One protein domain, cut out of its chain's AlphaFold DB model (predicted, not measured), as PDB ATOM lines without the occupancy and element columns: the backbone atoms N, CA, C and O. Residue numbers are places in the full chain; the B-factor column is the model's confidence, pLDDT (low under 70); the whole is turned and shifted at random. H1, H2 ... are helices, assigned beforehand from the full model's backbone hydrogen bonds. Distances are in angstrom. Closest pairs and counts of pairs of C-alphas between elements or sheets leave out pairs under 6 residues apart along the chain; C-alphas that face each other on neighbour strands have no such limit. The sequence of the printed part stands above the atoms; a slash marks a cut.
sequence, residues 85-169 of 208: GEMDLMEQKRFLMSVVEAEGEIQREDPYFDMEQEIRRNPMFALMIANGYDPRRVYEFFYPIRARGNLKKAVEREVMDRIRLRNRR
ATOM      1  N   GLY A  85      59.005  23.061-175.256       55.44
ATOM      2  CA  GLY A  85      58.131  23.925-174.455       55.44
ATOM      3  C   GLY A  85      57.139  23.184-173.542       55.44
ATOM      4  O   GLY A  85      56.781  23.691-172.479       55.44
ATOM      5  N   GLU A  86      56.706  21.976-173.901       52.00
ATOM      6  CA  GLU A  86      55.873  21.112-173.055       52.00
ATOM      7  C   GLU A  86      56.681  20.443-171.938       52.00
ATOM      8  O   GLU A  86      56.160  20.277-170.829       52.00
ATOM      9  N   MET A  87      57.956  20.113-172.187       51.88
ATOM     10  CA  MET A  87      58.871  19.637-171.142       51.88
ATOM     11  C   MET A  87      59.077  20.690-170.045       51.88
ATOM     12  O   MET A  87      58.944  20.362-168.867       51.88
ATOM     13  N   ASP A  88      59.282  21.957-170.412       67.12
ATOM     14  CA  ASP A  88      59.429  23.075-169.462       67.12
ATOM     15  C   ASP A  88      58.148  23.303-168.628       67.12
ATOM     16  O   ASP A  88      58.184  23.424-167.402       67.12
ATOM     17  N   LEU A  89      56.968  23.233-169.255       70.56
ATOM     18  CA  LEU A  89      55.686  23.312-168.542       70.56
ATOM     19  C   LEU A  89      55.467  22.138-167.576       70.56
ATOM     20  O   LEU A  89      54.889  22.317-166.497       70.56
ATOM     21  N   MET A  90      55.894  20.928-167.946       72.44
ATOM     22  CA  MET A  90      55.825  19.764-167.061       72.44
ATOM     23  C   MET A  90      56.793  19.887-165.885       72.44
ATOM     24  O   MET A  90      56.416  19.549-164.761       72.44
ATOM     25  N   GLU A  91      58.003  20.392-166.110       73.31
ATOM     26  CA  GLU A  91      58.986  20.636-165.054       73.31
ATOM     27  C   GLU A  91      58.512  21.712-164.073       73.31
ATOM     28  O   GLU A  91      58.539  21.482-162.863       73.31
ATOM     29  N   GLN A  92      57.958  22.823-164.566       71.25
ATOM     30  CA  GLN A  92      57.368  23.863-163.716       71.25
ATOM     31  C   GLN A  92      56.198  23.335-162.884       71.25
ATOM     32  O   GLN A  92      56.113  23.611-161.687       71.25
ATOM     33  N   LYS A  93      55.307  22.528-163.475       75.75
ATOM     34  CA  LYS A  93      54.206  21.895-162.730       75.75
ATOM     35  C   LYS A  93      54.722  20.949-161.651       75.75
ATOM     36  O   LYS A  93      54.221  20.991-160.531       75.75
ATOM     37  N   ARG A  94      55.725  20.121-161.960       77.38
ATOM     38  CA  ARG A  94      56.350  19.212-160.983       77.38
ATOM     39  C   ARG A  94      57.002  19.983-159.844       77.38
ATOM     40  O   ARG A  94      56.824  19.616-158.688       77.38
ATOM     41  N   PHE A  95      57.697  21.071-160.163       75.44
ATOM     42  CA  PHE A  95      58.291  21.945-159.165       75.44
ATOM     43  C   PHE A  95      57.223  22.565-158.255       75.44
ATOM     44  O   PHE A  95      57.307  22.422-157.039       75.44
ATOM     45  N   LEU A  96      56.166  23.158-158.815       78.31
ATOM     46  CA  LEU A  96      55.064  23.715-158.024       78.31
ATOM     47  C   LEU A  96      54.398  22.657-157.135       78.31
ATOM     48  O   LEU A  96      54.138  22.923-155.964       78.31
ATOM     49  N   MET A  97      54.178  21.444-157.653       79.44
ATOM     50  CA  MET A  97      53.659  20.334-156.847       79.44
ATOM     51  C   MET A  97      54.599  19.974-155.694       79.44
ATOM     52  O   MET A  97      54.124  19.792-154.578       79.44
ATOM     53  N   SER A  98      55.914  19.939-155.932       77.62
ATOM     54  CA  SER A  98      56.901  19.673-154.877       77.62
ATOM     55  C   SER A  98      56.924  20.761-153.800       77.62
ATOM     56  O   SER A  98      57.098  20.455-152.625       77.62
ATOM     57  N   VAL A  99      56.686  22.025-154.172       78.19
ATOM     58  CA  VAL A  99      56.628  23.141-153.218       78.19
ATOM     59  C   VAL A  99      55.392  23.042-152.327       78.19
ATOM     60  O   VAL A  99      55.505  23.205-151.115       78.19
ATOM     61  N   VAL A 100      54.233  22.723-152.909       81.94
ATOM     62  CA  VAL A 100      52.981  22.518-152.159       81.94
ATOM     63  C   VAL A 100      53.078  21.293-151.247       81.94
ATOM     64  O   VAL A 100      52.623  21.324-150.104       81.94
ATOM     65  N   GLU A 101      53.693  20.211-151.724       84.50
ATOM     66  CA  GLU A 101      53.942  19.027-150.903       84.50
ATOM     67  C   GLU A 101      54.865  19.359-149.724       84.50
ATOM     68  O   GLU A 101      54.523  19.052-148.581       84.50
ATOM     69  N   ALA A 102      55.974  20.058-149.978       81.12
ATOM     70  CA  ALA A 102      56.911  20.484-148.944       81.12
ATOM     71  C   ALA A 102      56.262  21.422-147.914       81.12
ATOM     72  O   ALA A 102      56.516  21.279-146.719       81.12
ATOM     73  N   GLU A 103      55.385  22.338-148.334       80.94
ATOM     74  CA  GLU A 103      54.594  23.161-147.412       80.94
ATOM     75  C   GLU A 103      53.736  22.294-146.485       80.94
ATOM     76  O   GLU A 103      53.764  22.478-145.266       80.94
ATOM     77  N   GLY A 104      53.032  21.301-147.034       82.81
ATOM     78  CA  GLY A 104      52.237  20.363-146.245       82.81
ATOM     79  C   GLY A 104      53.077  19.539-145.265       82.81
ATOM     80  O   GLY A 104      52.625  19.240-144.159       82.81
ATOM     81  N   GLU A 105      54.308  19.177-145.629       83.12
ATOM     82  CA  GLU A 105      55.239  18.514-144.713       83.12
ATOM     83  C   GLU A 105      55.690  19.430-143.577       83.12
ATOM     84  O   GLU A 105      55.662  19.015-142.415       83.12
ATOM     85  N   ILE A 106      56.049  20.674-143.894       82.88
ATOM     86  CA  ILE A 106      56.458  21.665-142.897       82.88
ATOM     87  C   ILE A 106      55.285  21.973-141.957       82.88
ATOM     88  O   ILE A 106      55.480  22.003-140.746       82.88
ATOM     89  N   GLN A 107      54.057  22.088-142.468       83.25
ATOM     90  CA  GLN A 107      52.858  22.335-141.658       83.25
ATOM     91  C   GLN A 107      52.529  21.206-140.669       83.25
ATOM     92  O   GLN A 107      51.951  21.456-139.611       83.25
ATOM     93  N   ARG A 108      52.917  19.954-140.957       82.62
ATOM     94  CA  ARG A 108      52.800  18.860-139.968       82.62
ATOM     95  C   ARG A 108      53.715  19.077-138.766       82.62
ATOM     96  O   ARG A 108      53.403  18.615-137.669       82.62
ATOM     97  N   GLU A 109      54.857  19.719-138.983       77.38
ATOM     98  CA  GLU A 109      55.858  20.004-137.960       77.38
ATOM     99  C   GLU A 109      55.624  21.359-137.271       77.38
ATOM    100  O   GLU A 109      55.859  21.479-136.067       77.38
ATOM    101  N   ASP A 110      55.123  22.348-138.011       80.44
ATOM    102  CA  ASP A 110      54.751  23.683-137.550       80.44
ATOM    103  C   ASP A 110      53.389  24.094-138.150       80.44
ATOM    104  O   ASP A 110      53.335  24.631-139.254       80.44
ATOM    105  N   PRO A 111      52.272  23.870-137.431       81.12
ATOM    106  CA  PRO A 111      50.920  24.148-137.930       81.12
ATOM    107  C   PRO A 111      50.631  25.616-138.259       81.12
ATOM    108  O   PRO A 111      49.599  25.909-138.857       81.12
ATOM    109  N   TYR A 112      51.495  26.537-137.831       83.69
ATOM    110  CA  TYR A 112      51.371  27.967-138.111       83.69
ATOM    111  C   TYR A 112      52.252  28.410-139.278       83.69
ATOM    112  O   TYR A 112      52.293  29.600-139.591       83.69
ATOM    113  N   PHE A 113      52.980  27.478-139.897       84.56
ATOM    114  CA  PHE A 113      53.812  27.770-141.046       84.56
ATOM    115  C   PHE A 113      52.958  28.090-142.275       84.56
ATOM    116  O   PHE A 113      52.105  27.306-142.692       84.56
ATOM    117  N   ASP A 114      53.239  29.244-142.863       85.19
ATOM    118  CA  ASP A 114      52.603  29.752-144.070       85.19
ATOM    119  C   ASP A 114      53.720  30.106-145.056       85.19
ATOM    120  O   ASP A 114      54.526  31.011-144.802       85.19
ATOM    121  N   MET A 115      53.788  29.357-146.162       83.25
ATOM    122  CA  MET A 115      54.829  29.515-147.177       83.25
ATOM    123  C   MET A 115      54.796  30.916-147.796       83.25
ATOM    124  O   MET A 115      55.842  31.514-148.052       83.25
ATOM    125  N   GLU A 116      53.603  31.466-148.012       84.25
ATOM    126  CA  GLU A 116      53.429  32.785-148.609       84.25
ATOM    127  C   GLU A 116      53.935  33.882-147.666       84.25
ATOM    128  O   GLU A 116      54.652  34.795-148.091       84.25
ATOM    129  N   GLN A 117      53.613  33.784-146.376       84.88
ATOM    130  CA  GLN A 117      54.130  34.721-145.380       84.88
ATOM    131  C   GLN A 117      55.645  34.602-145.208       84.88
ATOM    132  O   GLN A 117      56.319  35.630-145.094       84.88
ATOM    133  N   GLU A 118      56.194  33.387-145.235       83.31
ATOM    134  CA  GLU A 118      57.634  33.168-145.091       83.31
ATOM    135  C   GLU A 118      58.417  33.733-146.282       83.31
ATOM    136  O   GLU A 118      59.426  34.409-146.091       83.31
ATOM    137  N   ILE A 119      57.909  33.566-147.506       84.25
ATOM    138  CA  ILE A 119      58.485  34.160-148.723       84.25
ATOM    139  C   ILE A 119      58.510  35.693-148.639       84.25
ATOM    140  O   ILE A 119      59.494  36.318-149.038       84.25
ATOM    141  N   ARG A 120      57.450  36.316-148.106       83.00
ATOM    142  CA  ARG A 120      57.395  37.779-147.934       83.00
ATOM    143  C   ARG A 120      58.322  38.269-146.824       83.00
ATOM    144  O   ARG A 120      58.912  39.340-146.946       83.00
ATOM    145  N   ARG A 121      58.415  37.517-145.728       82.94
ATOM    146  CA  ARG A 121      59.205  37.883-144.548       82.94
ATOM    147  C   ARG A 121      60.700  37.654-144.759       82.94
ATOM    148  O   ARG A 121      61.504  38.434-144.252       82.94
ATOM    149  N   ASN A 122      61.068  36.600-145.483       80.50
ATOM    150  CA  ASN A 122      62.445  36.170-145.684       80.50
ATOM    151  C   ASN A 122      62.785  36.092-147.188       80.50
ATOM    152  O   ASN A 122      62.606  35.055-147.832       80.50
ATOM    153  N   PRO A 123      63.358  37.168-147.760       79.69
ATOM    154  CA  PRO A 123      63.741  37.204-149.172       79.69
ATOM    155  C   PRO A 123      64.767  36.131-149.560       79.69
ATOM    156  O   PRO A 123      64.785  35.675-150.701       79.69
ATOM    157  N   MET A 124      65.623  35.710-148.623       72.94
ATOM    158  CA  MET A 124      66.613  34.661-148.876       72.94
ATOM    159  C   MET A 124      65.967  33.280-148.975       72.94
ATOM    160  O   MET A 124      66.376  32.480-149.814       72.94
ATOM    161  N   PHE A 125      64.926  33.023-148.183       81.44
ATOM    162  CA  PHE A 125      64.109  31.817-148.294       81.44
ATOM    163  C   PHE A 125      63.462  31.725-149.686       81.44
ATOM    164  O   PHE A 125      63.627  30.725-150.388       81.44
ATOM    165  N   ALA A 126      62.838  32.818-150.137       77.75
ATOM    166  CA  ALA A 126      62.257  32.925-151.475       77.75
ATOM    167  C   ALA A 126      63.294  32.704-152.588       77.75
ATOM    168  O   ALA A 126      63.038  31.991-153.559       77.75
ATOM    169  N   LEU A 127      64.488  33.282-152.435       73.69
ATOM    170  CA  LEU A 127      65.566  33.151-153.409       73.69
ATOM    171  C   LEU A 127      66.083  31.714-153.495       73.69
ATOM    172  O   LEU A 127      66.349  31.237-154.594       73.69
ATOM    173  N   MET A 128      66.213  30.997-152.379       78.25
ATOM    174  CA  MET A 128      66.626  29.591-152.404       78.25
ATOM    175  C   MET A 128      65.579  28.714-153.103       78.25
ATOM    176  O   MET A 128      65.935  27.931-153.981       78.25
ATOM    177  N   ILE A 129      64.292  28.909-152.824       81.56
ATOM    178  CA  ILE A 129      63.230  28.183-153.538       81.56
ATOM    179  C   ILE A 129      63.261  28.513-155.036       81.56
ATOM    180  O   ILE A 129      63.262  27.608-155.864       81.56
ATOM    181  N   ALA A 130      63.408  29.788-155.407       76.31
ATOM    182  CA  ALA A 130      63.528  30.206-156.808       76.31
ATOM    183  C   ALA A 130      64.793  29.671-157.514       76.31
ATOM    184  O   ALA A 130      64.854  29.625-158.739       76.31
ATOM    185  N   ASN A 131      65.819  29.268-156.758       76.00
ATOM    186  CA  ASN A 131      67.003  28.582-157.281       76.00
ATOM    187  C   ASN A 131      66.803  27.063-157.440       76.00
ATOM    188  O   ASN A 131      67.737  26.384-157.861       76.00
ATOM    189  N   GLY A 132      65.623  26.535-157.106       71.62
ATOM    190  CA  GLY A 132      65.313  25.108-157.167       71.62
ATOM    191  C   GLY A 132      65.754  24.321-155.931       71.62
ATOM    192  O   GLY A 132      65.806  23.094-155.981       71.62
ATOM    193  N   TYR A 133      66.098  24.989-154.823       78.81
ATOM    194  CA  TYR A 133      66.352  24.286-153.566       78.81
ATOM    195  C   TYR A 133      65.037  23.793-152.954       78.81
ATOM    196  O   TYR A 133      64.041  24.511-152.934       78.81
ATOM    197  N   ASP A 134      65.070  22.572-152.415       81.19
ATOM    198  CA  ASP A 134      63.942  21.945-151.723       81.19
ATOM    199  C   ASP A 134      63.469  22.812-150.534       81.19
ATOM    200  O   ASP A 134      64.257  23.024-149.599       81.19
ATOM    201  N   PRO A 135      62.208  23.295-150.532       82.06
ATOM    202  CA  PRO A 135      61.683  24.176-149.491       82.06
ATOM    203  C   PRO A 135      61.831  23.615-148.077       82.06
ATOM    204  O   PRO A 135      62.076  24.378-147.144       82.06
ATOM    205  N   ARG A 136      61.767  22.287-147.905       83.75
ATOM    206  CA  ARG A 136      61.960  21.651-146.597       83.75
ATOM    207  C   ARG A 136      63.373  21.859-146.065       83.75
ATOM    208  O   ARG A 136      63.559  22.266-144.920       83.75
ATOM    209  N   ARG A 137      64.384  21.633-146.901       81.75
ATOM    210  CA  ARG A 137      65.791  21.853-146.526       81.75
ATOM    211  C   ARG A 137      66.078  23.321-146.252       81.75
ATOM    212  O   ARG A 137      66.842  23.637-145.343       81.75
ATOM    213  N   VAL A 138      65.471  24.211-147.033       83.31
ATOM    214  CA  VAL A 138      65.577  25.657-146.816       83.31
ATOM    215  C   VAL A 138      64.961  26.024-145.461       83.31
ATOM    216  O   VAL A 138      65.587  26.734-144.676       83.31
ATOM    217  N   TYR A 139      63.793  25.475-145.127       85.25
ATOM    218  CA  TYR A 139      63.159  25.666-143.824       85.25
ATOM    219  C   TYR A 139      64.037  25.173-142.664       85.25
ATOM    220  O   TYR A 139      64.251  25.901-141.694       85.25
ATOM    221  N   GLU A 140      64.631  23.984-142.777       83.75
ATOM    222  CA  GLU A 140      65.560  23.453-141.769       83.75
ATOM    223  C   GLU A 140      66.821  24.317-141.602       83.75
ATOM    224  O   GLU A 140      67.343  24.438-140.490       83.75
ATOM    225  N   PHE A 141      67.297  24.939-142.685       80.75
ATOM    226  CA  PHE A 141      68.446  25.842-142.668       80.75
ATOM    227  C   PHE A 141      68.159  27.132-141.887       80.75
ATOM    228  O   PHE A 141      68.987  27.544-141.073       80.75
ATOM    229  N   PHE A 142      66.990  27.747-142.089       81.75
ATOM    230  CA  PHE A 142      66.603  28.972-141.376       81.75
ATOM    231  C   PHE A 142      66.087  28.711-139.955       81.75
ATOM    232  O   PHE A 142      66.242  29.563-139.080       81.75
ATOM    233  N   TYR A 143      65.539  27.521-139.690       82.00
ATOM    234  CA  TYR A 143      64.955  27.160-138.394       82.00
ATOM    235  C   TYR A 143      65.592  25.900-137.768       82.00
ATOM    236  O   TYR A 143      64.891  24.954-137.382       82.00
ATOM    237  N   PRO A 144      66.924  25.886-137.544       68.25
ATOM    238  CA  PRO A 144      67.661  24.685-137.138       68.25
ATOM    239  C   PRO A 144      67.308  24.195-135.725       68.25
ATOM    240  O   PRO A 144      67.433  23.008-135.419       68.25
ATOM    241  N   ILE A 145      66.854  25.086-134.838       61.50
ATOM    242  CA  ILE A 145      66.464  24.730-133.462       61.50
ATOM    243  C   ILE A 145      65.152  23.929-133.457       61.50
ATOM    244  O   ILE A 145      65.019  22.978-132.682       61.50
ATOM    245  N   ARG A 146      64.214  24.250-134.359       59.03
ATOM    246  CA  ARG A 146      62.937  23.529-134.502       59.03
ATOM    247  C   ARG A 146      63.142  22.183-135.204       59.03
ATOM    248  O   ARG A 146      62.665  21.167-134.700       59.03
ATOM    249  N   ALA A 147      63.986  22.145-136.238       55.00
ATOM    250  CA  ALA A 147      64.394  20.911-136.916       55.00
ATOM    251  C   ALA A 147      65.104  19.912-135.971       55.00
ATOM    252  O   ALA A 147      64.794  18.719-135.951       55.00
ATOM    253  N   ARG A 148      66.003  20.390-135.090       51.97
ATOM    254  CA  ARG A 148      66.663  19.545-134.070       51.97
ATOM    255  C   ARG A 148      65.693  18.991-133.026       51.97
ATOM    256  O   ARG A 148      65.910  17.883-132.535       51.97
ATOM    257  N   GLY A 149      64.647  19.739-132.669       56.75
ATOM    258  CA  GLY A 149      63.603  19.279-131.751       56.75
ATOM    259  C   GLY A 149      62.821  18.087-132.309       56.75
ATOM    260  O   GLY A 149      62.560  17.128-131.582       56.75
ATOM    261  N   ASN A 150      62.522  18.107-133.609       57.47
ATOM    262  CA  ASN A 150      61.799  17.033-134.289       57.47
ATOM    263  C   ASN A 150      62.686  15.816-134.557       57.47
ATOM    264  O   ASN A 150      62.244  14.695-134.311       57.47
ATOM    265  N   LEU A 151      63.960  16.013-134.921       54.62
ATOM    266  CA  LEU A 151      64.928  14.917-135.034       54.62
ATOM    267  C   LEU A 151      65.134  14.205-133.689       54.62
ATOM    268  O   LEU A 151      65.094  12.980-133.635       54.62
ATOM    269  N   LYS A 152      65.282  14.952-132.584       54.25
ATOM    270  CA  LYS A 152      65.370  14.359-131.240       54.25
ATOM    271  C   LYS A 152      64.118  13.556-130.892       54.25
ATOM    272  O   LYS A 152      64.247  12.412-130.476       54.25
ATOM    273  N   LYS A 153      62.920  14.100-131.132       57.75
ATOM    274  CA  LYS A 153      61.648  13.396-130.886       57.75
ATOM    275  C   LYS A 153      61.467  12.163-131.781       57.75
ATOM    276  O   LYS A 153      60.918  11.162-131.326       57.75
ATOM    277  N   ALA A 154      61.908  12.216-133.037       58.44
ATOM    278  CA  ALA A 154      61.855  11.091-133.970       58.44
ATOM    279  C   ALA A 154      62.817   9.972-133.547       58.44
ATOM    280  O   ALA A 154      62.408   8.816-133.456       58.44
ATOM    281  N   VAL A 155      64.053  10.328-133.186       52.78
ATOM    282  CA  VAL A 155      65.050   9.393-132.646       52.78
ATOM    283  C   VAL A 155      64.582   8.806-131.312       52.78
ATOM    284  O   VAL A 155      64.695   7.602-131.102       52.78
ATOM    285  N   GLU A 156      63.992   9.604-130.420       52.78
ATOM    286  CA  GLU A 156      63.416   9.122-129.158       52.78
ATOM    287  C   GLU A 156      62.263   8.137-129.384       52.78
ATOM    288  O   GLU A 156      62.208   7.105-128.711       52.78
ATOM    289  N   ARG A 157      61.369   8.398-130.350       63.41
ATOM    290  CA  ARG A 157      60.313   7.445-130.736       63.41
ATOM    291  C   ARG A 157      60.901   6.157-131.290       63.41
ATOM    292  O   ARG A 157      60.504   5.086-130.844       63.41
ATOM    293  N   GLU A 158      61.877   6.243-132.189       59.25
ATOM    294  CA  GLU A 158      62.509   5.064-132.783       59.25
ATOM    295  C   GLU A 158      63.236   4.213-131.728       59.25
ATOM    296  O   GLU A 158      63.126   2.985-131.716       59.25
ATOM    297  N   VAL A 159      63.937   4.853-130.788       56.59
ATOM    298  CA  VAL A 159      64.597   4.180-129.663       56.59
ATOM    299  C   VAL A 159      63.567   3.536-128.733       56.59
ATOM    300  O   VAL A 159      63.733   2.373-128.360       56.59
ATOM    301  N   MET A 160      62.480   4.233-128.393       59.81
ATOM    302  CA  MET A 160      61.403   3.683-127.560       59.81
ATOM    303  C   MET A 160      60.689   2.510-128.230       59.81
ATOM    304  O   MET A 160      60.411   1.504-127.574       59.81
ATOM    305  N   ASP A 161      60.439   2.589-129.531       65.44
ATOM    306  CA  ASP A 161      59.820   1.505-130.284       65.44
ATOM    307  C   ASP A 161      60.767   0.313-130.397       65.44
ATOM    308  O   ASP A 161      60.355  -0.818-130.138       65.44
ATOM    309  N   ARG A 162      62.066   0.544-130.619       54.94
ATOM    310  CA  ARG A 162      63.095  -0.505-130.577       54.94
ATOM    311  C   ARG A 162      63.186  -1.171-129.199       54.94
ATOM    312  O   ARG A 162      63.328  -2.392-129.130       54.94
ATOM    313  N   ILE A 163      63.052  -0.417-128.105       56.38
ATOM    314  CA  ILE A 163      63.005  -0.949-126.730       56.38
ATOM    315  C   ILE A 163      61.730  -1.773-126.504       56.38
ATOM    316  O   ILE A 163      61.802  -2.880-125.968       56.38
ATOM    317  N   ARG A 164      60.567  -1.292-126.954       64.00
ATOM    318  CA  ARG A 164      59.291  -2.025-126.873       64.00
ATOM    319  C   ARG A 164      59.321  -3.316-127.693       64.00
ATOM    320  O   ARG A 164      58.863  -4.349-127.213       64.00
ATOM    321  N   LEU A 165      59.904  -3.283-128.891       60.91
ATOM    322  CA  LEU A 165      60.130  -4.446-129.754       60.91
ATOM    323  C   LEU A 165      61.119  -5.435-129.123       60.91
ATOM    324  O   LEU A 165      60.890  -6.643-129.182       60.91
ATOM    325  N   ARG A 166      62.179  -4.947-128.463       54.97
ATOM    326  CA  ARG A 166      63.130  -5.786-127.714       54.97
ATOM    327  C   ARG A 166      62.464  -6.474-126.522       54.97
ATOM    328  O   ARG A 166      62.692  -7.660-126.318       54.97
ATOM    329  N   ASN A 167      61.607  -5.765-125.791       55.62
ATOM    330  CA  ASN A 167      60.887  -6.294-124.628       55.62
ATOM    331  C   ASN A 167      59.707  -7.218-124.991       55.62
ATOM    332  O   ASN A 167      59.154  -7.866-124.109       55.62
ATOM    333  N   ARG A 168      59.320  -7.300-126.274       57.56
ATOM    334  CA  ARG A 168      58.304  -8.235-126.795       57.56
ATOM    335  C   ARG A 168      58.892  -9.495-127.441       57.56
ATOM    336  O   ARG A 168      58.128 -10.364-127.854       57.56
ATOM    337  N   ARG A 169      60.221  -9.621-127.550       54.44
ATOM    338  CA  ARG A 169      60.856 -10.846-128.059       54.44
ATOM    339  C   ARG A 169      60.877 -11.920-126.959       54.44
ATOM    340  O   ARG A 169      61.417 -11.649-125.887       54.44
TER     341      ARG A 169
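AT A GLANCE: This is residues 85 to 169 of the 208 residues of an uncharacterized protein of Firmicutes bacterium (UniProt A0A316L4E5). Two long helices, H1 and H5, reach out from a small body as the arms of a wide V, and three short helices, H2, H3 and H4, cluster in the body beside the second part of H1. The ends that stick out are residues 85 to 94 of H1 and residues 151 to 169, of which 151 to 167 belong to H5. The printed part has 85 residues with five named helices, in the order H1, H2, H3, H4, H5, and no named strand; the class is all helix. The whole is loose, with a radius of gyration of the C-alphas of 17.2 A, and elongated, spanning 58 by 31 by 19 A.

IN THESE COORDINATES: H1, residues 85 to 109, begins with C-alpha 85 at (58.131, 23.925, -174.455) and measures 36.8 A from first to last C-alpha. H2 holds residues 115 to 121, 9.8 A long. H3 holds residues 123 to 130, 10.4 A long. H4, residues 135 to 142, is 10.6 A long and begins with C-alpha 135 at (61.683, 24.176, -149.491). H5, residues 144 to 167, measures 34.1 A and ends with C-alpha 167 at (60.887, -6.294, -124.628).

HOW THE PARTS SIT: H1 touches H4 with residues 99 to 106 alone, the closest C-alphas being those of Ala 102 and Arg 136, 5.7 A apart. These two run the same way at a steep tilt of 51 degrees. H1 and H2 are close but not clearly touching, with the C-alphas of Glu 103 and Met 115 closest at 6.4 A, and about perpendicular at 85 degrees. H2 and H3 touch only at the corner, at the C-alphas of Ile 119 and Ala 126, 4.8 A apart. H3 and H4 form a helical hairpin: they touch, closest at the C-alphas of Ile 129 and Pro 135, 5.9 A, and run opposite ways at a shallow tilt of 29 degrees. H5 is close to H4 but not clearly touching it, with the C-alphas of Glu 140 and Ala 147 closest at 5.6 A; their lines are only just about perpendicular, at 71 degrees. H2 and H5 are apart. In H2, H3, H4 and H5 every O i to N i+4 pair is within hydrogen-bond range; in H1, 20 of 21 are.

THE WHOLE: The C-alphas of Gly 85 and Asn 167, the two farthest apart, are 58.3 A from each other. Without the stretches that stand free, the body has 56 residues and spans 27 by 21 by 18 A. The printed part has no cut, and its four links are tight. The mean pLDDT of the printed part is 72.2; residues 85 to 88 and 144 to 169 are under 70, and H5 has a mean of 58.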